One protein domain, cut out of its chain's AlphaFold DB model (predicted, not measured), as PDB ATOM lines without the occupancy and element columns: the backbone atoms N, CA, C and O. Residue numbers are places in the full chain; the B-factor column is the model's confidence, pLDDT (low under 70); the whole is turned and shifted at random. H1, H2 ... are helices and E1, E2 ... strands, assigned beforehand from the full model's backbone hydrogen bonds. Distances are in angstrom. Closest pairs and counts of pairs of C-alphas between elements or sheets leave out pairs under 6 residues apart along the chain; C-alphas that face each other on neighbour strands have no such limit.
ATOM      1  N   LYS A  67     -16.849 -32.054 -18.210       84.75
ATOM      2  CA  LYS A  67     -16.411 -33.438 -18.397       84.75
ATOM      3  C   LYS A  67     -16.215 -33.686 -19.888       84.75
ATOM      4  O   LYS A  67     -17.107 -33.414 -20.690       84.75
ATOM      5  N   THR A  68     -15.053 -34.209 -20.232       88.31
ATOM      6  CA  THR A  68     -14.663 -34.569 -21.591       88.31
ATOM      7  C   THR A  68     -14.154 -35.995 -21.622       88.31
ATOM      8  O   THR A  68     -13.572 -36.469 -20.644       88.31
ATOM      9  N   ILE A  69     -14.342 -36.653 -22.762       92.31
ATOM     10  CA  ILE A  69     -13.833 -38.003 -22.992       92.31
ATOM     11  C   ILE A  69     -12.739 -37.932 -24.046       92.31
ATOM     12  O   ILE A  69     -12.963 -37.487 -25.167       92.31
ATOM     13  N   TYR A  70     -11.545 -38.357 -23.673       93.94
ATOM     14  CA  TYR A  70     -10.460 -38.660 -24.585       93.94
ATOM     15  C   TYR A  70     -10.706 -40.031 -25.209       93.94
ATOM     16  O   TYR A  70     -11.041 -40.966 -24.489       93.94
ATOM     17  N   VAL A  71     -10.509 -40.172 -26.517       95.38
ATOM     18  CA  VAL A  71     -10.617 -41.456 -27.220       95.38
ATOM     19  C   VAL A  71      -9.353 -41.666 -28.043       95.38
ATOM     20  O   VAL A  71      -9.074 -40.907 -28.978       95.38
ATOM     21  N   LYS A  72      -8.586 -42.704 -27.697       95.25
ATOM     22  CA  LYS A  72      -7.388 -43.101 -28.444       95.25
ATOM     23  C   LYS A  72      -7.750 -43.620 -29.831       95.25
ATOM     24  O   LYS A  72      -8.773 -44.278 -30.010       95.25
ATOM     25  N   ALA A  73      -6.874 -43.372 -30.798       94.19
ATOM     26  CA  ALA A  73      -6.975 -43.961 -32.122       94.19
ATOM     27  C   ALA A  73      -6.876 -45.500 -32.085       94.19
ATOM     28  O   ALA A  73      -6.355 -46.122 -31.145       94.19
ATOM     29  N   GLY A  74      -7.374 -46.118 -33.150       92.94
ATOM     30  CA  GLY A  74      -7.449 -47.562 -33.329       92.94
ATOM     31  C   GLY A  74      -8.875 -48.053 -33.551       92.94
ATOM     32  O   GLY A  74      -9.823 -47.269 -33.553       92.94
ATOM     33  N   SER A  75      -8.990 -49.363 -33.754       91.31
ATOM     34  CA  SER A  75     -10.248 -50.106 -33.789       91.31
ATOM     35  C   SER A  75     -10.621 -50.642 -32.406       91.31
ATOM     36  O   SER A  75      -9.779 -50.697 -31.502       91.31
ATOM     37  N   PHE A  76     -11.887 -51.018 -32.261       90.56
ATOM     38  CA  PHE A  76     -12.462 -51.626 -31.066       90.56
ATOM     39  C   PHE A  76     -13.618 -52.516 -31.513       90.56
ATOM     40  O   PHE A  76     -14.491 -52.061 -32.255       90.56
ATOM     41  N   ASP A  77     -13.607 -53.761 -31.044       91.31
ATOM     42  CA  ASP A  77     -14.609 -54.772 -31.399       91.31
ATOM     43  C   ASP A  77     -15.621 -55.012 -30.263       91.31
ATOM     44  O   ASP A  77     -16.589 -55.758 -30.418       91.31
ATOM     45  N   SER A  78     -15.413 -54.377 -29.107       95.31
ATOM     46  CA  SER A  78     -16.280 -54.487 -27.935       95.31
ATOM     47  C   SER A  78     -16.296 -53.207 -27.098       95.31
ATOM     48  O   SER A  78     -15.436 -52.333 -27.241       95.31
ATOM     49  N   TYR A  79     -17.263 -53.121 -26.182       94.75
ATOM     50  CA  TYR A  79     -17.334 -52.046 -25.195       94.75
ATOM     51  C   TYR A  79     -16.083 -51.992 -24.313       94.75
ATOM     52  O   TYR A  79     -15.544 -50.912 -24.109       94.75
ATOM     53  N   ASP A  80     -15.589 -53.138 -23.836       96.12
ATOM     54  CA  ASP A  80     -14.440 -53.188 -22.925       96.12
ATOM     55  C   ASP A  80     -13.155 -52.678 -23.600       96.12
ATOM     56  O   ASP A  80     -12.361 -51.965 -22.986       96.12
ATOM     57  N   GLU A  81     -12.962 -52.985 -24.888       95.62
ATOM     58  CA  GLU A  81     -11.844 -52.443 -25.674       95.62
ATOM     59  C   GLU A  81     -11.972 -50.940 -25.918       95.62
ATOM     60  O   GLU A  81     -10.969 -50.219 -25.885       95.62
ATOM     61  N   PHE A  82     -13.196 -50.468 -26.173       95.38
ATOM     62  CA  PHE A  82     -13.477 -49.048 -26.329       95.38
ATOM     63  C   PHE A  82     -13.203 -48.298 -25.021       95.38
ATOM     64  O   PHE A  82     -12.423 -47.349 -25.027       95.38
ATOM     65  N   ASP A  83     -13.759 -48.770 -23.901       95.12
ATOM     66  CA  ASP A  83     -13.592 -48.192 -22.563       95.12
ATOM     67  C   ASP A  83     -12.112 -48.130 -22.165       95.12
ATOM     68  O   ASP A  83     -11.623 -47.064 -21.792       95.12
ATOM     69  N   ALA A  84     -11.348 -49.206 -22.397       94.50
ATOM     70  CA  ALA A  84      -9.901 -49.248 -22.155       94.50
ATOM     71  C   ALA A  84      -9.081 -48.262 -23.016       94.50
ATOM     72  O   ALA A  84      -7.933 -47.937 -22.689       94.50
ATOM     73  N   LYS A  85      -9.640 -47.795 -24.138       95.06
ATOM     74  CA  LYS A  85      -9.059 -46.768 -25.020       95.06
ATOM     75  C   LYS A  85      -9.617 -45.372 -24.756       95.06
ATOM     76  O   LYS A  85      -9.181 -44.424 -25.421       95.06
ATOM     77  N   THR A  86     -10.529 -45.227 -23.801       94.56
ATOM     78  CA  THR A  86     -11.057 -43.934 -23.384       94.56
ATOM     79  C   THR A  86     -10.467 -43.477 -22.059       94.56
ATOM     80  O   THR A  86     -10.102 -44.283 -21.213       94.56
ATOM     81  N   ASP A  87     -10.378 -42.163 -21.881       92.62
ATOM     82  CA  ASP A  87     -10.010 -41.552 -20.606       92.62
ATOM     83  C   ASP A  87     -10.932 -40.361 -20.324       92.62
ATOM     84  O   ASP A  87     -11.251 -39.566 -21.209       92.62
ATOM     85  N   LEU A  88     -11.357 -40.210 -19.072       89.69
ATOM     86  CA  LEU A  88     -12.193 -39.096 -18.626       89.69
ATOM     87  C   LEU A  88     -11.328 -38.002 -18.012       89.69
ATOM     88  O   LEU A  88     -10.500 -38.257 -17.138       89.69
ATOM     89  N   PHE A  89     -11.561 -36.757 -18.418       85.81
ATOM     90  CA  PHE A  89     -10.916 -35.614 -17.786       85.81
ATOM     91  C   PHE A  89     -11.810 -34.379 -17.791       85.81
ATOM     92  O   PHE A  89     -12.844 -34.324 -18.452       85.81
ATOM     93  N   GLU A  90     -11.409 -33.384 -17.009       86.25
ATOM     94  CA  GLU A  90     -12.144 -32.139 -16.828       86.25
ATOM     95  C   GLU A  90     -11.383 -30.975 -17.472       86.25
ATOM     96  O   GLU A  90     -10.218 -30.726 -17.129       86.25
ATOM     97  N   LEU A  91     -12.046 -30.263 -18.391       82.06
ATOM     98  CA  LEU A  91     -11.578 -28.972 -18.897       82.06
ATOM     99  C   LEU A  91     -11.898 -27.875 -17.882       82.06
ATOM    100  O   LEU A  91     -13.030 -27.750 -17.399       82.06
ATOM    101  N   GLU A  92     -10.883 -27.079 -17.558       80.38
ATOM    102  CA  GLU A  92     -10.997 -25.962 -16.621       80.38
ATOM    103  C   GLU A  92     -11.519 -24.705 -17.314       80.38
ATOM    104  O   GLU A  92     -12.325 -23.971 -16.749       80.38
ATOM    105  N   SER A  93     -11.095 -24.466 -18.549       74.81
ATOM    106  CA  SER A  93     -11.531 -23.376 -19.407       74.81
ATOM    107  C   SER A  93     -12.577 -23.891 -20.392       74.81
ATOM    108  O   SER A  93     -12.239 -24.298 -21.497       74.81
ATOM    109  N   TYR A  94     -13.847 -23.821 -20.002       72.94
ATOM    110  CA  TYR A  94     -15.001 -24.288 -20.776       72.94
ATOM    111  C   TYR A  94     -15.995 -23.144 -21.056       72.94
ATOM    112  O   TYR A  94     -15.966 -22.103 -20.392       72.94
ATOM    113  N   GLY A  95     -16.870 -23.326 -22.050       66.50
ATOM    114  CA  GLY A  95     -17.879 -22.335 -22.457       66.50
ATOM    115  C   GLY A  95     -17.333 -21.232 -23.373       66.50
ATOM    116  O   GLY A  95     -18.045 -20.293 -23.729       66.50
ATOM    117  N   ASN A  96     -16.063 -21.341 -23.759       74.81
ATOM    118  CA  ASN A  96     -15.418 -20.511 -24.765       74.81
ATOM    119  C   ASN A  96     -14.463 -21.395 -25.565       74.81
ATOM    120  O   ASN A  96     -13.409 -21.772 -25.055       74.81
ATOM    121  N   GLU A  97     -14.808 -21.647 -26.826       76.94
ATOM    122  CA  GLU A  97     -14.042 -22.464 -27.773       76.94
ATOM    123  C   GLU A  97     -12.549 -22.094 -27.794       76.94
ATOM    124  O   GLU A  97     -11.678 -22.954 -27.700       76.94
ATOM    125  N   ALA A  98     -12.223 -20.796 -27.817       80.44
ATOM    126  CA  ALA A  98     -10.831 -20.348 -27.839       80.44
ATOM    127  C   ALA A  98     -10.071 -20.710 -26.548       80.44
ATOM    128  O   ALA A  98      -8.861 -20.950 -26.577       80.44
ATOM    129  N   GLY A  99     -10.771 -20.730 -25.412       82.75
ATOM    130  CA  GLY A  99     -10.228 -21.159 -24.127       82.75
ATOM    131  C   GLY A  99     -10.034 -22.674 -24.066       82.75
ATOM    132  O   GLY A  99      -8.950 -23.125 -23.699       82.75
ATOM    133  N   GLU A 100     -11.041 -23.429 -24.507       84.88
ATOM    134  CA  GLU A 100     -11.020 -24.896 -24.594       84.88
ATOM    135  C   GLU A 100      -9.861 -25.369 -25.480       84.88
ATOM    136  O   GLU A 100      -9.000 -26.135 -25.046       84.88
ATOM    137  N   MET A 101      -9.751 -24.822 -26.693       84.62
ATOM    138  CA  MET A 101      -8.666 -25.143 -27.624       84.62
ATOM    139  C   MET A 101      -7.290 -24.806 -27.050       84.62
ATOM    140  O   MET A 101      -6.336 -25.558 -27.245       84.62
ATOM    141  N   LYS A 102      -7.153 -23.676 -26.343       87.00
ATOM    142  CA  LYS A 102      -5.881 -23.291 -25.719       87.00
ATOM    143  C   LYS A 102      -5.464 -24.293 -24.644       87.00
ATOM    144  O   LYS A 102      -4.285 -24.637 -24.559       87.00
ATOM    145  N   GLU A 103      -6.414 -24.750 -23.841       88.69
ATOM    146  CA  GLU A 103      -6.172 -25.759 -22.818       88.69
ATOM    147  C   GLU A 103      -5.803 -27.111 -23.432       88.69
ATOM    148  O   GLU A 103      -4.791 -27.689 -23.037       88.69
ATOM    149  N   ILE A 104      -6.539 -27.563 -24.454       88.75
ATOM    150  CA  ILE A 104      -6.240 -28.802 -25.186       88.75
ATOM    151  C   ILE A 104      -4.817 -28.761 -25.761       88.75
ATOM    152  O   ILE A 104      -4.026 -29.674 -25.524       88.75
ATOM    153  N   ARG A 105      -4.437 -27.667 -26.437       89.06
ATOM    154  CA  ARG A 105      -3.067 -27.476 -26.953       89.06
ATOM    155  C   ARG A 105      -2.020 -27.571 -25.849       89.06
ATOM    156  O   ARG A 105      -0.988 -28.208 -26.035       89.06
ATOM    157  N   SER A 106      -2.283 -26.939 -24.705       88.88
ATOM    158  CA  SER A 106      -1.348 -26.925 -23.580       88.88
ATOM    159  C   SER A 106      -1.206 -28.290 -22.908       88.88
ATOM    160  O   SER A 106      -0.113 -28.610 -22.451       88.88
ATOM    161  N   ARG A 107      -2.290 -29.068 -22.806       89.81
ATOM    162  CA  ARG A 107      -2.295 -30.369 -22.123       89.81
ATOM    163  C   ARG A 107      -1.755 -31.493 -23.001       89.81
ATOM    164  O   ARG A 107      -0.981 -32.310 -22.518       89.81
ATOM    165  N   PHE A 108      -2.139 -31.518 -24.275       88.62
ATOM    166  CA  PHE A 108      -1.854 -32.637 -25.180       88.62
ATOM    167  C   PHE A 108      -0.771 -32.326 -26.224       88.62
ATOM    168  O   PHE A 108      -0.394 -33.195 -27.007       88.62
ATOM    169  N   GLY A 109      -0.258 -31.092 -26.262       88.19
ATOM    170  CA  GLY A 109       0.778 -30.683 -27.215       88.19
ATOM    171  C   GLY A 109       0.299 -30.626 -28.670       88.19
ATOM    172  O   GLY A 109       1.125 -30.609 -29.585       88.19
ATOM    173  N   TRP A 110      -1.017 -30.614 -28.892       88.75
ATOM    174  CA  TRP A 110      -1.616 -30.570 -30.223       88.75
ATOM    175  C   TRP A 110      -1.338 -29.228 -30.895       88.75
ATOM    176  O   TRP A 110      -1.485 -28.170 -30.279       88.75
ATOM    177  N   LYS A 111      -0.915 -29.258 -32.162       84.06
ATOM    178  CA  LYS A 111      -0.444 -28.046 -32.860       84.06
ATOM    179  C   LYS A 111      -1.557 -27.333 -33.611       84.06
ATOM    180  O   LYS A 111      -1.569 -26.103 -33.630       84.06
ATOM    181  N   ASP A 112      -2.486 -28.083 -34.202       83.50
ATOM    182  CA  ASP A 112      -3.565 -27.524 -35.011       83.50
ATOM    183  C   ASP A 112      -4.929 -28.056 -34.578       83.50
ATOM    184  O   ASP A 112      -5.471 -28.998 -35.143       83.50
ATOM    185  N   VAL A 113      -5.461 -27.425 -33.532       79.44
ATOM    186  CA  VAL A 113      -6.797 -27.715 -32.978       79.44
ATOM    187  C   VAL A 113      -7.855 -26.736 -33.519       79.44
ATOM    188  O   VAL A 113      -9.042 -26.919 -33.303       79.44
ATOM    189  N   SER A 114      -7.438 -25.652 -34.194       54.94
ATOM    190  CA  SER A 114      -8.315 -24.507 -34.530       54.94
ATOM    191  C   SER A 114      -9.201 -24.690 -35.758       54.94
ATOM    192  O   SER A 114     -10.026 -23.822 -36.027       54.94
ATOM    193  N   GLY A 115      -8.983 -25.739 -36.548       54.00
ATOM    194  CA  GLY A 115      -9.563 -25.842 -37.886       54.00
ATOM    195  C   GLY A 115     -10.818 -26.698 -38.004       54.00
ATOM    196  O   GLY A 115     -11.450 -26.655 -39.053       54.00
ATOM    197  N   THR A 116     -11.146 -27.513 -37.006       54.00
ATOM    198  CA  THR A 116     -11.922 -28.726 -37.279       54.00
ATOM    199  C   THR A 116     -12.736 -29.145 -36.065       54.00
ATOM    200  O   THR A 116     -12.258 -29.861 -35.184       54.00
ATOM    201  N   LEU A 117     -13.972 -28.656 -36.018       62.66
ATOM    202  CA  LEU A 117     -14.958 -29.047 -35.024       62.66
ATOM    203  C   LEU A 117     -16.002 -29.897 -35.720       62.66
ATOM    204  O   LEU A 117     -17.015 -29.385 -36.204       62.66
ATOM    205  N   TYR A 118     -15.809 -31.212 -35.700       80.62
ATOM    206  CA  TYR A 118     -16.922 -32.067 -36.070       80.62
ATOM    207  C   TYR A 118     -17.948 -32.101 -34.959       80.62
ATOM    208  O   TYR A 118     -17.628 -32.114 -33.769       80.62
ATOM    209  N   LYS A 119     -19.204 -32.128 -35.385       87.06
ATOM    210  CA  LYS A 119     -20.344 -32.283 -34.506       87.06
ATOM    211  C   LYS A 119     -21.132 -33.525 -34.880       87.06
ATOM    212  O   LYS A 119     -21.452 -33.724 -36.050       87.06
ATOM    213  N   PHE A 120     -21.508 -34.299 -33.871       89.88
ATOM    214  CA  PHE A 120     -22.386 -35.456 -34.011       89.88
ATOM    215  C   PHE A 120     -23.419 -35.497 -32.878       89.88
ATOM    216  O   PHE A 120     -23.383 -34.678 -31.958       89.88
ATOM    217  N   TYR A 121     -24.377 -36.416 -32.980       88.94
ATOM    218  CA  TYR A 121     -25.557 -36.464 -32.120       88.94
ATOM    219  C   TYR A 121     -25.710 -37.834 -31.473       88.94
ATOM    220  O   TYR A 121     -25.443 -38.853 -32.107       88.94
ATOM    221  N   SER A 122     -26.205 -37.850 -30.237       88.06
ATOM    222  CA  SER A 122     -26.580 -39.091 -29.566       88.06
ATOM    223  C   SER A 122     -27.756 -39.779 -30.280       88.06
ATOM    224  O   SER A 122     -28.685 -39.092 -30.730       88.06
ATOM    225  N   PRO A 123     -27.782 -41.124 -30.358       86.38
ATOM    226  CA  PRO A 123     -28.972 -41.849 -30.797       86.38
ATOM    227  C   PRO A 123     -30.139 -41.691 -29.812       86.38
ATOM    228  O   PRO A 123     -31.291 -41.630 -30.250       86.38
ATOM    229  N   ASN A 124     -29.828 -41.568 -28.515       74.38
ATOM    230  CA  ASN A 124     -30.762 -41.695 -27.395       74.38
ATOM    231  C   ASN A 124     -31.418 -40.370 -26.965       74.38
ATOM    232  O   ASN A 124     -32.337 -40.378 -26.148       74.38
ATOM    233  N   GLU A 125     -30.971 -39.224 -27.486       67.06
ATOM    234  CA  GLU A 125     -31.499 -37.928 -27.046       67.06
ATOM    235  C   GLU A 125     -32.877 -37.632 -27.659       67.06
ATOM    236  O   GLU A 125     -33.054 -37.575 -28.884       67.06
ATOM    237  N   ILE A 126     -33.854 -37.458 -26.761       58.44
ATOM    238  CA  ILE A 126     -35.254 -37.115 -27.056       58.44
ATOM    239  C   ILE A 126     -35.365 -35.629 -27.438       58.44
ATOM    240  O   ILE A 126     -36.202 -35.263 -28.269       58.44
ATOM    241  N   ASP A 127     -34.494 -34.774 -26.886       60.28
ATOM    242  CA  ASP A 127     -34.341 -33.383 -27.285       60.28
ATOM    243  C   ASP A 127     -33.103 -33.205 -28.181       60.28
ATOM    244  O   ASP A 127     -31.954 -33.372 -27.799       60.28
ATOM    245  N   PHE A 128     -33.315 -32.809 -29.434       67.56
ATOM    246  CA  PHE A 128     -32.227 -32.600 -30.403       67.56
ATOM    247  C   PHE A 128     -31.374 -31.346 -30.099       67.56
ATOM    248  O   PHE A 128     -30.693 -30.826 -30.982       67.56
ATOM    249  N   GLN A 129     -31.467 -30.808 -28.879       73.94
ATOM    250  CA  GLN A 129     -30.785 -29.595 -28.428       73.94
ATOM    251  C   GLN A 129     -29.340 -29.855 -28.007       73.94
ATOM    252  O   GLN A 129     -28.514 -28.941 -28.092       73.94
ATOM    253  N   TRP A 130     -29.032 -31.089 -27.619       80.81
ATOM    254  CA  TRP A 130     -27.702 -31.525 -27.230       80.81
ATOM    255  C   TRP A 130     -26.977 -32.220 -28.384       80.81
ATOM    256  O   TRP A 130     -27.574 -32.685 -29.359       80.81
ATOM    257  N   TYR A 131     -25.652 -32.152 -28.331       86.12
ATOM    258  CA  TYR A 131     -24.747 -32.699 -29.330       86.12
ATOM    259  C   TYR A 131     -23.335 -32.820 -28.755       86.12
ATOM    260  O   TYR A 131     -23.034 -32.330 -27.666       86.12
ATOM    261  N   TYR A 132     -22.440 -33.440 -29.512       88.75
ATOM    262  CA  TYR A 132     -21.041 -33.606 -29.140       88.75
ATOM    263  C   TYR A 132     -20.131 -32.908 -30.142       88.75
ATOM    264  O   TYR A 132     -20.338 -33.027 -31.348       88.75
ATOM    265  N   TYR A 133     -19.116 -32.212 -29.637       88.62
ATOM    266  CA  TYR A 133     -17.978 -31.739 -30.411       88.62
ATOM    267  C   TYR A 133     -16.835 -32.744 -30.360       88.62
ATOM    268  O   TYR A 133     -16.560 -33.323 -29.309       88.62
ATOM    269  N   ILE A 134     -16.148 -32.891 -31.489       90.06
ATOM    270  CA  ILE A 134     -14.911 -33.649 -31.630       90.06
ATOM    271  C   ILE A 134     -13.786 -32.656 -31.880       90.06
ATOM    272  O   ILE A 134     -13.736 -32.008 -32.924       90.06
ATOM    273  N   TYR A 135     -12.868 -32.584 -30.927       90.31
ATOM    274  CA  TYR A 135     -11.576 -31.941 -31.081       90.31
ATOM    275  C   TYR A 135     -10.544 -32.982 -31.504       90.31
ATOM    276  O   TYR A 135     -10.475 -34.066 -30.928       90.31
ATOM    277  N   TYR A 136      -9.700 -32.633 -32.464       88.69
ATOM    278  CA  TYR A 136      -8.570 -33.455 -32.884       88.69
ATOM    279  C   TYR A 136      -7.427 -32.563 -33.384       88.69
ATOM    280  O   TYR A 136      -7.618 -31.368 -33.618       88.69
ATOM    281  N   ASP A 137      -6.227 -33.128 -33.527       88.50
ATOM    282  CA  ASP A 137      -5.077 -32.424 -34.105       88.50
ATOM    283  C   ASP A 137      -5.005 -32.667 -35.617       88.50
ATOM    284  O   ASP A 137      -4.575 -33.733 -36.068       88.50
ATOM    285  N   ASP A 138      -5.376 -31.670 -36.424       81.56
ATOM    286  CA  ASP A 138      -5.422 -31.818 -37.884       81.56
ATOM    287  C   ASP A 138      -4.041 -32.062 -38.514       81.56
ATOM    288  O   ASP A 138      -3.926 -32.575 -39.633       81.56
ATOM    289  N   THR A 139      -2.949 -31.808 -37.779       80.94
ATOM    290  CA  THR A 139      -1.624 -32.232 -38.248       80.94
ATOM    291  C   THR A 139      -1.560 -33.731 -38.530       80.94
ATOM    292  O   THR A 139      -0.861 -34.124 -39.465       80.94
ATOM    293  N   ARG A 140      -2.316 -34.558 -37.795       75.88
ATOM    294  CA  ARG A 140      -2.353 -36.019 -37.955       75.88
ATOM    295  C   ARG A 140      -3.020 -36.452 -39.253       75.88
ATOM    296  O   ARG A 140      -2.495 -37.341 -39.921       75.88
ATOM    297  N   ASN A 141      -4.071 -35.759 -39.686       71.94
ATOM    298  CA  ASN A 141      -4.682 -35.995 -40.998       71.94
ATOM    299  C   ASN A 141      -3.715 -35.660 -42.143       71.94
ATOM    300  O   ASN A 141      -3.657 -36.372 -43.149       71.94
ATOM    301  N   ARG A 142      -2.888 -34.617 -41.969       73.81
ATOM    302  CA  ARG A 142      -1.841 -34.249 -42.940       73.81
ATOM    303  C   ARG A 142      -0.720 -35.289 -43.028       73.81
ATOM    304  O   ARG A 142      -0.099 -35.417 -44.081       73.81
ATOM    305  N   VAL A 143      -0.502 -36.076 -41.971       75.00
ATOM    306  CA  VAL A 143       0.475 -37.180 -41.924       75.00
ATOM    307  C   VAL A 143      -0.175 -38.562 -41.771       75.00
ATOM    308  O   VAL A 143       0.405 -39.449 -41.153       75.00
ATOM    309  N   LYS A 144      -1.340 -38.791 -42.397       71.69
ATOM    310  CA  LYS A 144      -2.136 -40.038 -42.306       71.69
ATOM    311  C   LYS A 144      -1.384 -41.363 -42.502       71.69
ATOM    312  O   LYS A 144      -1.856 -42.403 -42.076       71.69
ATOM    313  N   ARG A 145      -0.216 -41.355 -43.159       72.00
ATOM    314  CA  ARG A 145       0.641 -42.549 -43.323       72.00
ATOM    315  C   ARG A 145       1.322 -43.002 -42.025       72.00
ATOM    316  O   ARG A 145       1.821 -44.117 -41.980       72.00
ATOM    317  N   PHE A 146       1.372 -42.137 -41.016       73.25
ATOM    318  CA  PHE A 146       2.072 -42.353 -39.745       73.25
ATOM    319  C   PHE A 146       1.140 -42.211 -38.536       73.25
ATOM    320  O   PHE A 146       1.608 -41.997 -37.419       73.25
ATOM    321  N   SER A 147      -0.173 -42.245 -38.758       82.88
ATOM    322  CA  SER A 147      -1.166 -42.080 -37.704       82.88
ATOM    323  C   SER A 147      -2.256 -43.116 -37.880       82.88
ATOM    324  O   SER A 147      -2.749 -43.303 -38.991       82.88
ATOM    325  N   ASP A 148      -2.648 -43.742 -36.779       91.25
ATOM    326  CA  ASP A 148      -3.768 -44.671 -36.772       91.25
ATOM    327  C   ASP A 148      -5.083 -43.916 -36.982       91.25
ATOM    328  O   ASP A 148      -5.234 -42.759 -36.571       91.25
ATOM    329  N   GLU A 149      -6.026 -44.561 -37.663       92.88
ATOM    330  CA  GLU A 149      -7.388 -44.053 -37.814       92.88
ATOM    331  C   GLU A 149      -8.123 -44.150 -36.474       92.88
ATOM    332  O   GLU A 149      -8.015 -45.149 -35.761       92.88
ATOM    333  N   ASN A 150      -8.898 -43.125 -36.137       93.81
ATOM    334  CA  ASN A 150      -9.830 -43.179 -35.024       93.81
ATOM    335  C   ASN A 150     -11.191 -43.630 -35.554       93.81
ATOM    336  O   ASN A 150     -11.961 -42.815 -36.063       93.81
ATOM    337  N   VAL A 151     -11.478 -44.936 -35.487       94.88
ATOM    338  CA  VAL A 151     -12.657 -45.495 -36.177       94.88
ATOM    339  C   VAL A 151     -13.977 -44.967 -35.603       94.88
ATOM    340  O   VAL A 151     -14.962 -44.872 -36.330       94.88
ATOM    341  N   PHE A 152     -13.980 -44.546 -34.335       95.25
ATOM    342  CA  PHE A 152     -15.117 -43.888 -33.690       95.25
ATOM    343  C   PHE A 152     -15.363 -42.528 -34.325       95.25
ATOM    344  O   PHE A 152     -16.437 -42.282 -34.873       95.25
ATOM    345  N   ALA A 153     -14.347 -41.663 -34.302       92.69
ATOM    346  CA  ALA A 153     -14.470 -40.316 -34.833       92.69
ATOM    347  C   ALA A 153     -14.777 -40.340 -36.340       92.69
ATOM    348  O   ALA A 153     -15.689 -39.644 -36.782       92.69
ATOM    349  N   SER A 154     -14.093 -41.196 -37.109       92.19
ATOM    350  CA  SER A 154     -14.379 -41.418 -38.533       92.19
ATOM    351  C   SER A 154     -15.821 -41.866 -38.785       92.19
ATOM    352  O   SER A 154     -16.440 -41.394 -39.734       92.19
ATOM    353  N   GLY A 155     -16.369 -42.764 -37.956       92.00
ATOM    354  CA  GLY A 155     -17.745 -43.248 -38.096       92.00
ATOM    355  C   GLY A 155     -18.787 -42.169 -37.794       92.00
ATOM    356  O   GLY A 155     -19.766 -42.016 -38.524       92.00
ATOM    357  N   CYS A 156     -18.551 -41.367 -36.755       89.88
ATOM    358  CA  CYS A 156     -19.441 -40.269 -36.376       89.88
ATOM    359  C   CYS A 156     -19.380 -39.068 -37.338       89.88
ATOM    360  O   CYS A 156     -20.288 -38.234 -37.330       89.88
ATOM    361  N   CYS A 157     -18.339 -38.970 -38.171       86.44
ATOM    362  CA  CYS A 157     -18.075 -37.817 -39.032       86.44
ATOM    363  C   CYS A 157     -18.250 -38.124 -40.520       86.44
ATOM    364  O   CYS A 157     -18.468 -39.255 -40.947       86.44
ATOM    365  N   SER A 158     -18.193 -37.072 -41.336       80.12
ATOM    366  CA  SER A 158     -18.260 -37.186 -42.801       80.12
ATOM    367  C   SER A 158     -16.905 -37.482 -43.457       80.12
ATOM    368  O   SER A 158     -16.834 -37.721 -44.662       80.12
ATOM    369  N   SER A 159     -15.830 -37.451 -42.672       83.88
ATOM    370  CA  SER A 159     -14.447 -37.587 -43.109       83.88
ATOM    371  C   SER A 159     -13.702 -38.557 -42.194       83.88
ATOM    372  O   SER A 159     -14.108 -38.808 -41.060       83.88
ATOM    373  N   LYS A 160     -12.594 -39.109 -42.700       88.75
ATOM    374  CA  LYS A 160     -11.692 -39.922 -41.884       88.75
ATOM    375  C   LYS A 160     -10.877 -39.035 -40.957       88.75
ATOM    376  O   LYS A 160     -10.272 -38.070 -41.423       88.75
ATOM    377  N   ILE A 161     -10.815 -39.420 -39.688       89.00
ATOM    378  CA  ILE A 161     -10.069 -38.710 -38.650       89.00
ATOM    379  C   ILE A 161      -8.955 -39.623 -38.149       89.00
ATOM    380  O   ILE A 161      -9.180 -40.785 -37.810       89.00
ATOM    381  N   TYR A 162      -7.738 -39.091 -38.124       90.62
ATOM    382  CA  TYR A 162      -6.546 -39.806 -37.689       90.62
ATOM    383  C   TYR A 162      -6.010 -39.234 -36.379       90.62
ATOM    384  O   TYR A 162      -5.978 -38.018 -36.187       90.62
ATOM    385  N   GLY A 163      -5.511 -40.117 -35.516       90.75
ATOM    386  CA  GLY A 163      -4.997 -39.762 -34.198       90.75
ATOM    387  C   GLY A 163      -6.080 -39.661 -33.126       90.75
ATOM    388  O   GLY A 163      -7.252 -39.965 -33.343       90.75
ATOM    389  N   ASP A 164      -5.658 -39.293 -31.927       92.62
ATOM    390  CA  ASP A 164      -6.541 -39.268 -30.766       92.62
ATOM    391  C   ASP A 164      -7.508 -38.079 -30.838       92.62
ATOM    392  O   ASP A 164      -7.196 -37.039 -31.428       92.62
ATOM    393  N   VAL A 165      -8.683 -38.235 -30.231       93.06
ATOM    394  CA  VAL A 165      -9.729 -37.208 -30.231       93.06
ATOM    395  C   VAL A 165     -10.216 -36.901 -28.820       93.06
ATOM    396  O   VAL A 165     -10.114 -37.724 -27.913       93.06
ATOM    397  N   ILE A 166     -10.762 -35.703 -28.639       92.38
ATOM    398  CA  ILE A 166     -11.402 -35.260 -27.401       92.38
ATOM    399  C   ILE A 166     -12.852 -34.925 -27.707       92.38
ATOM    400  O   ILE A 166     -13.146 -34.134 -28.604       92.38
ATOM    401  N   ILE A 167     -13.750 -35.510 -26.930       91.38
ATOM    402  CA  ILE A 167     -15.189 -35.374 -27.074       91.38
ATOM    403  C   ILE A 167     -15.720 -34.484 -25.963       91.38
ATOM    404  O   ILE A 167     -15.510 -34.750 -24.775       91.38
ATOM    405  N   LEU A 168     -16.422 -33.432 -26.364       87.69
ATOM    406  CA  LEU A 168     -17.051 -32.473 -25.467       87.69
ATOM    407  C   LEU A 168     -18.552 -32.441 -25.737       87.69
ATOM    408  O   LEU A 168     -18.980 -32.161 -26.856       87.69
ATOM    409  N   ARG A 169     -19.368 -32.683 -24.710       84.88
ATOM    410  CA  ARG A 169     -20.818 -32.481 -24.810       84.88
ATOM    411  C   ARG A 169     -21.131 -30.986 -24.827       84.88
ATOM    412  O   ARG A 169     -20.616 -30.232 -24.006       84.88
ATOM    413  N   SER A 170     -21.980 -30.568 -25.757       79.00
ATOM    414  CA  SER A 170     -22.430 -29.189 -25.935       79.00
ATOM    415  C   SER A 170     -23.954 -29.130 -26.101       79.00
ATOM    416  O   SER A 170     -24.577 -30.086 -26.557       79.00
ATOM    417  N   GLY A 171     -24.563 -28.018 -25.689       73.31
ATOM    418  CA  GLY A 171     -26.017 -27.857 -25.599       73.31
ATOM    419  C   GLY A 171     -26.542 -26.595 -26.293       73.31
ATOM    420  O   GLY A 171     -25.807 -25.937 -27.043       73.31
ATOM    421  N   PRO A 172     -27.816 -26.230 -26.057       67.06
ATOM    422  CA  PRO A 172     -28.407 -25.017 -26.612       67.06
ATOM    423  C   PRO A 172     -27.664 -23.761 -26.135       67.06
ATOM    424  O   PRO A 172     -27.053 -23.735 -25.063       67.06
ATOM    425  N   MET A 173     -27.718 -22.703 -26.950       55.72
ATOM    426  CA  MET A 173     -27.026 -21.434 -26.697       55.72
ATOM    427  C   MET A 173     -27.283 -20.927 -25.269       55.72
ATOM    428  O   MET A 173     -28.431 -20.752 -24.866       55.72
ATOM    429  N   GLY A 174     -26.213 -20.652 -24.520       52.59
ATOM    430  CA  GLY A 174     -26.305 -20.131 -23.151       52.59
ATOM    431  C   GLY A 174     -26.488 -21.190 -22.060       52.59
ATOM    432  O   GLY A 174     -26.623 -20.818 -20.891       52.59
ATOM    433  N   SER A 175     -26.463 -22.487 -22.395       56.78
ATOM    434  CA  SER A 175     -26.352 -23.531 -21.377       56.78
ATOM    435  C   SER A 175     -24.977 -23.469 -20.709       56.78
ATOM    436  O   SER A 175     -23.953 -23.749 -21.323       56.78
ATOM    437  N   ASN A 176     -24.970 -23.098 -19.427       52.12
ATOM    438  CA  ASN A 176     -23.784 -23.100 -18.568       52.12
ATOM    439  C   ASN A 176     -23.778 -24.306 -17.607       52.12
ATOM    440  O   ASN A 176     -23.010 -24.309 -16.645       52.12
ATOM    441  N   SER A 177     -24.679 -25.281 -17.781       51.88
ATOM    442  CA  SER A 177     -24.759 -26.491 -16.949       51.88
ATOM    443  C   SER A 177     -24.713 -27.725 -17.830       51.88
ATOM    444  O   SER A 177     -25.600 -27.926 -18.648       51.88
ATOM    445  N   TYR A 178     -23.701 -28.551 -17.600       57.59
ATOM    446  CA  TYR A 178     -23.505 -29.864 -18.213       57.59
ATOM    447  C   TYR A 178     -23.664 -30.962 -17.149       57.59
ATOM    448  O   TYR A 178     -22.926 -31.941 -17.154       57.59
ATOM    449  N   ASP A 179     -24.559 -30.752 -16.171       52.00
ATOM    450  CA  ASP A 179     -24.695 -31.628 -14.991       52.00
ATOM    451  C   ASP A 179     -25.085 -33.066 -15.366       52.00
ATOM    452  O   ASP A 179     -24.777 -34.008 -14.639       52.00
ATOM    453  N   GLU A 180     -25.694 -33.250 -16.536       58.06
ATOM    454  CA  GLU A 180     -25.808 -34.550 -17.182       58.06
ATOM    455  C   GLU A 180     -24.452 -34.949 -17.782       58.06
ATOM    456  O   GLU A 180     -24.044 -34.494 -18.859       58.06
ATOM    457  N   SER A 181     -23.741 -35.794 -17.040       61.75
ATOM    458  CA  SER A 181     -22.431 -36.307 -17.407       61.75
ATOM    459  C   SER A 181     -22.485 -37.073 -18.722       61.75
ATOM    460  O   SER A 181     -23.154 -38.098 -18.797       61.75
ATOM    461  N   ILE A 182     -21.703 -36.630 -19.705       79.19
ATOM    462  CA  ILE A 182     -21.246 -37.505 -20.786       79.19
ATOM    463  C   ILE A 182     -20.659 -38.784 -20.166       79.19
ATOM    464  O   ILE A 182     -19.798 -38.703 -19.281       79.19
ATOM    465  N   SER A 183     -21.150 -39.952 -20.582       86.88
ATOM    466  CA  SER A 183     -20.601 -41.246 -20.174       86.88
ATOM    467  C   SER A 183     -19.899 -41.938 -21.341       86.88
ATOM    468  O   SER A 183     -20.204 -41.689 -22.509       86.88
ATOM    469  N   VAL A 184     -18.950 -42.828 -21.033       90.81
ATOM    470  CA  VAL A 184     -18.294 -43.657 -22.058       90.81
ATOM    471  C   VAL A 184     -19.326 -44.522 -22.783       90.81
ATOM    472  O   VAL A 184     -19.256 -44.679 -24.001       90.81
ATOM    473  N   LYS A 185     -20.348 -44.997 -22.062       90.19
ATOM    474  CA  LYS A 185     -21.455 -45.759 -22.639       90.19
ATOM    475  C   LYS A 185     -22.260 -44.959 -23.661       90.19
ATOM    476  O   LYS A 185     -22.542 -45.501 -24.721       90.19
ATOM    477  N   ASP A 186     -22.533 -43.678 -23.414       88.75
ATOM    478  CA  ASP A 186     -23.222 -42.829 -24.401       88.75
ATOM    479  C   ASP A 186     -22.424 -42.712 -25.705       88.75
ATOM    480  O   ASP A 186     -22.997 -42.719 -26.796       88.75
ATOM    481  N   LEU A 187     -21.093 -42.619 -25.610       92.06
ATOM    482  CA  LEU A 187     -20.234 -42.579 -26.794       92.06
ATOM    483  C   LEU A 187     -20.162 -43.923 -27.504       92.06
ATOM    484  O   LEU A 187     -20.166 -43.952 -28.732       92.06
ATOM    485  N   TYR A 188     -20.148 -45.027 -26.765       93.56
ATOM    486  CA  TYR A 188     -20.205 -46.348 -27.374       93.56
ATOM    487  C   TYR A 188     -21.548 -46.598 -28.081       93.56
ATOM    488  O   TYR A 188     -21.571 -47.107 -29.196       93.56
ATOM    489  N   ASP A 189     -22.667 -46.142 -27.513       92.44
ATOM    490  CA  ASP A 189     -23.967 -46.196 -28.195       92.44
ATOM    491  C   ASP A 189     -23.953 -45.364 -29.487       92.44
ATOM    492  O   ASP A 189     -24.494 -45.783 -30.514       92.44
ATOM    493  N   CYS A 190     -23.292 -44.197 -29.472       92.81
ATOM    494  CA  CYS A 190     -23.053 -43.428 -30.694       92.81
ATOM    495  C   CYS A 190     -22.220 -44.234 -31.696       92.81
ATOM    496  O   CYS A 190     -22.571 -44.278 -32.874       92.81
ATOM    497  N   PHE A 191     -21.143 -44.880 -31.245       93.69
ATOM    498  CA  PHE A 191     -20.293 -45.702 -32.099       93.69
ATOM    499  C   PHE A 191     -21.105 -46.780 -32.826       93.69
ATOM    500  O   PHE A 191     -21.089 -46.825 -34.056       93.69
ATOM    501  N   GLU A 192     -21.865 -47.593 -32.089       93.88
ATOM    502  CA  GLU A 192     -22.700 -48.660 -32.657       93.88
ATOM    503  C   GLU A 192     -23.764 -48.105 -33.613       93.88
ATOM    504  O   GLU A 192     -23.979 -48.631 -34.710       93.88
ATOM    505  N   PHE A 193     -24.401 -46.993 -33.240       94.19
ATOM    506  CA  PHE A 193     -25.399 -46.339 -34.078       94.19
ATOM    507  C   PHE A 193     -24.813 -45.886 -35.426       94.19
ATOM    508  O   PHE A 193     -25.374 -46.192 -36.484       94.19
ATOM    509  N   TYR A 194     -23.672 -45.194 -35.413       93.44
ATOM    510  CA  TYR A 194     -23.058 -44.645 -36.624       93.44
ATOM    511  C   TYR A 194     -22.383 -45.698 -37.517       93.44
ATOM    512  O   TYR A 194     -22.158 -45.423 -38.693       93.44
ATOM    513  N   GLN A 195     -22.152 -46.926 -37.037       91.25
ATOM    514  CA  GLN A 195     -21.743 -48.035 -37.915       91.25
ATOM    515  C   GLN A 195     -22.817 -48.397 -38.952       91.25
ATOM    516  O   GLN A 195     -22.500 -48.860 -40.048       91.25
ATOM    517  N   THR A 196     -24.092 -48.182 -38.622       93.25
ATOM    518  CA  THR A 196     -25.234 -48.548 -39.480       93.25
ATOM    519  C   THR A 196     -25.974 -47.338 -40.051       93.25
ATOM    520  O   THR A 196     -26.803 -47.483 -40.952       93.25
ATOM    521  N   HIS A 197     -25.657 -46.131 -39.575       92.94
ATOM    522  CA  HIS A 197     -26.323 -44.893 -39.965       92.94
ATOM    523  C   HIS A 197     -25.362 -43.915 -40.633       92.94
ATOM    524  O   HIS A 197     -24.266 -43.641 -40.156       92.94
ATOM    525  N   ASN A 198     -25.808 -43.305 -41.732       90.94
ATOM    526  CA  ASN A 198     -25.008 -42.312 -42.436       90.94
ATOM    527  C   ASN A 198     -24.883 -41.014 -41.614       90.94
ATOM    528  O   ASN A 198     -25.876 -40.311 -41.402       90.94
ATOM    529  N   SER A 199     -23.655 -40.681 -41.214       88.88
ATOM    530  CA  SER A 199     -23.334 -39.531 -40.361       88.88
ATOM    531  C   SER A 199     -23.853 -38.198 -40.905       88.88
ATOM    532  O   SER A 199     -24.487 -37.436 -40.174       88.88
TER     533      SER A 199
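AT A GLANCE: This is residues 67 to 199 of the 243 residues of the protein "MYND-type domain-containing protein" of Clytia hemisphaerica (UniProt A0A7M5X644). What does one see first? A strongly twisted sheet of five strands, in the order E2 E1 E5 E4 E3 and antiparallel throughout, runs through the middle, with H2 packed on one side and H4, H5 and H1 gathered on the other. H3 lies past the end of E4. What is it made of? The printed part has 133 residues with five named helices and five named strands, in the order E1 H1 E2 H2 E3 E4 H3 H4 E5 H5; its class is mixed. How large is it? It is compact, with a radius of gyration of the C-alphas of 14.0 A, and rounded, spanning 40 by 34 by 25 A.

HOW THE PARTS SIT: How do the strands pair? E1, residues 67 to 71, has two antiparallel neighbours: the edge strand E2, residues 86 to 91, with N 70 and O 87 2.8 A apart, and E5, residues 165 to 170, with N 69 and O 167 3.0 A apart. E5 is also antiparallel to E4, residues 131 to 136, with N 133 and O 168 at 2.8 A. E4 forms a hairpin with the edge strand E3, residues 118 to 120, with N 134 and O 118 at 2.8 A; these N and O pairs are within hydrogen-bond range. Which helices are on the sheet? H2, residues 97 to 108, is on it, the C-alphas of Leu 91 and Glu 100 being its closest to E2, 7.0 A. H4, residues 151 to 156, is on it at a height of 9.3 A, slantwise to the strands at 43 degrees to E4 on the local plane. H5, residues 184 to 196, only grazes it. How do helices meet? H5 touches H4 with residues 190 to 195 alone, about perpendicular at 76 degrees, closest at the C-alphas of Cys 156 and Tyr 194, 5.7 A. With residues 184 to 188 alone it touches H1, residues 79 to 84, closest at the C-alphas of Asp 83 and Val 184, 6.6 A. H3, residues 138 to 142, touches no helix. Are the helix backbones complete? Every O i to N i+4 pair is within hydrogen-bond range in H1, H2, H3 and H4, and 8 of 9 are in H5.

IN THESE COORDINATES: Where does the first element begin? C-alpha 67 of E1 is at (-16.411, -33.438, -18.397). Which elements are long? E2 and E5 each measure 15.6 A from first to last C-alpha, H2 16.1 A, E4 16.6 A and H5 19.4 A. Where does the last one end? C-alpha 196 of H5 is at (-25.234, -48.548, -39.480).

THE WHOLE: Is it unbroken? The printed part has no cut, and its one long link joins E5 to H5. Where is confidence low? The pLDDT is under 70 at residue 95 and residues 114 to 117, 125 to 128 and 172 to 181.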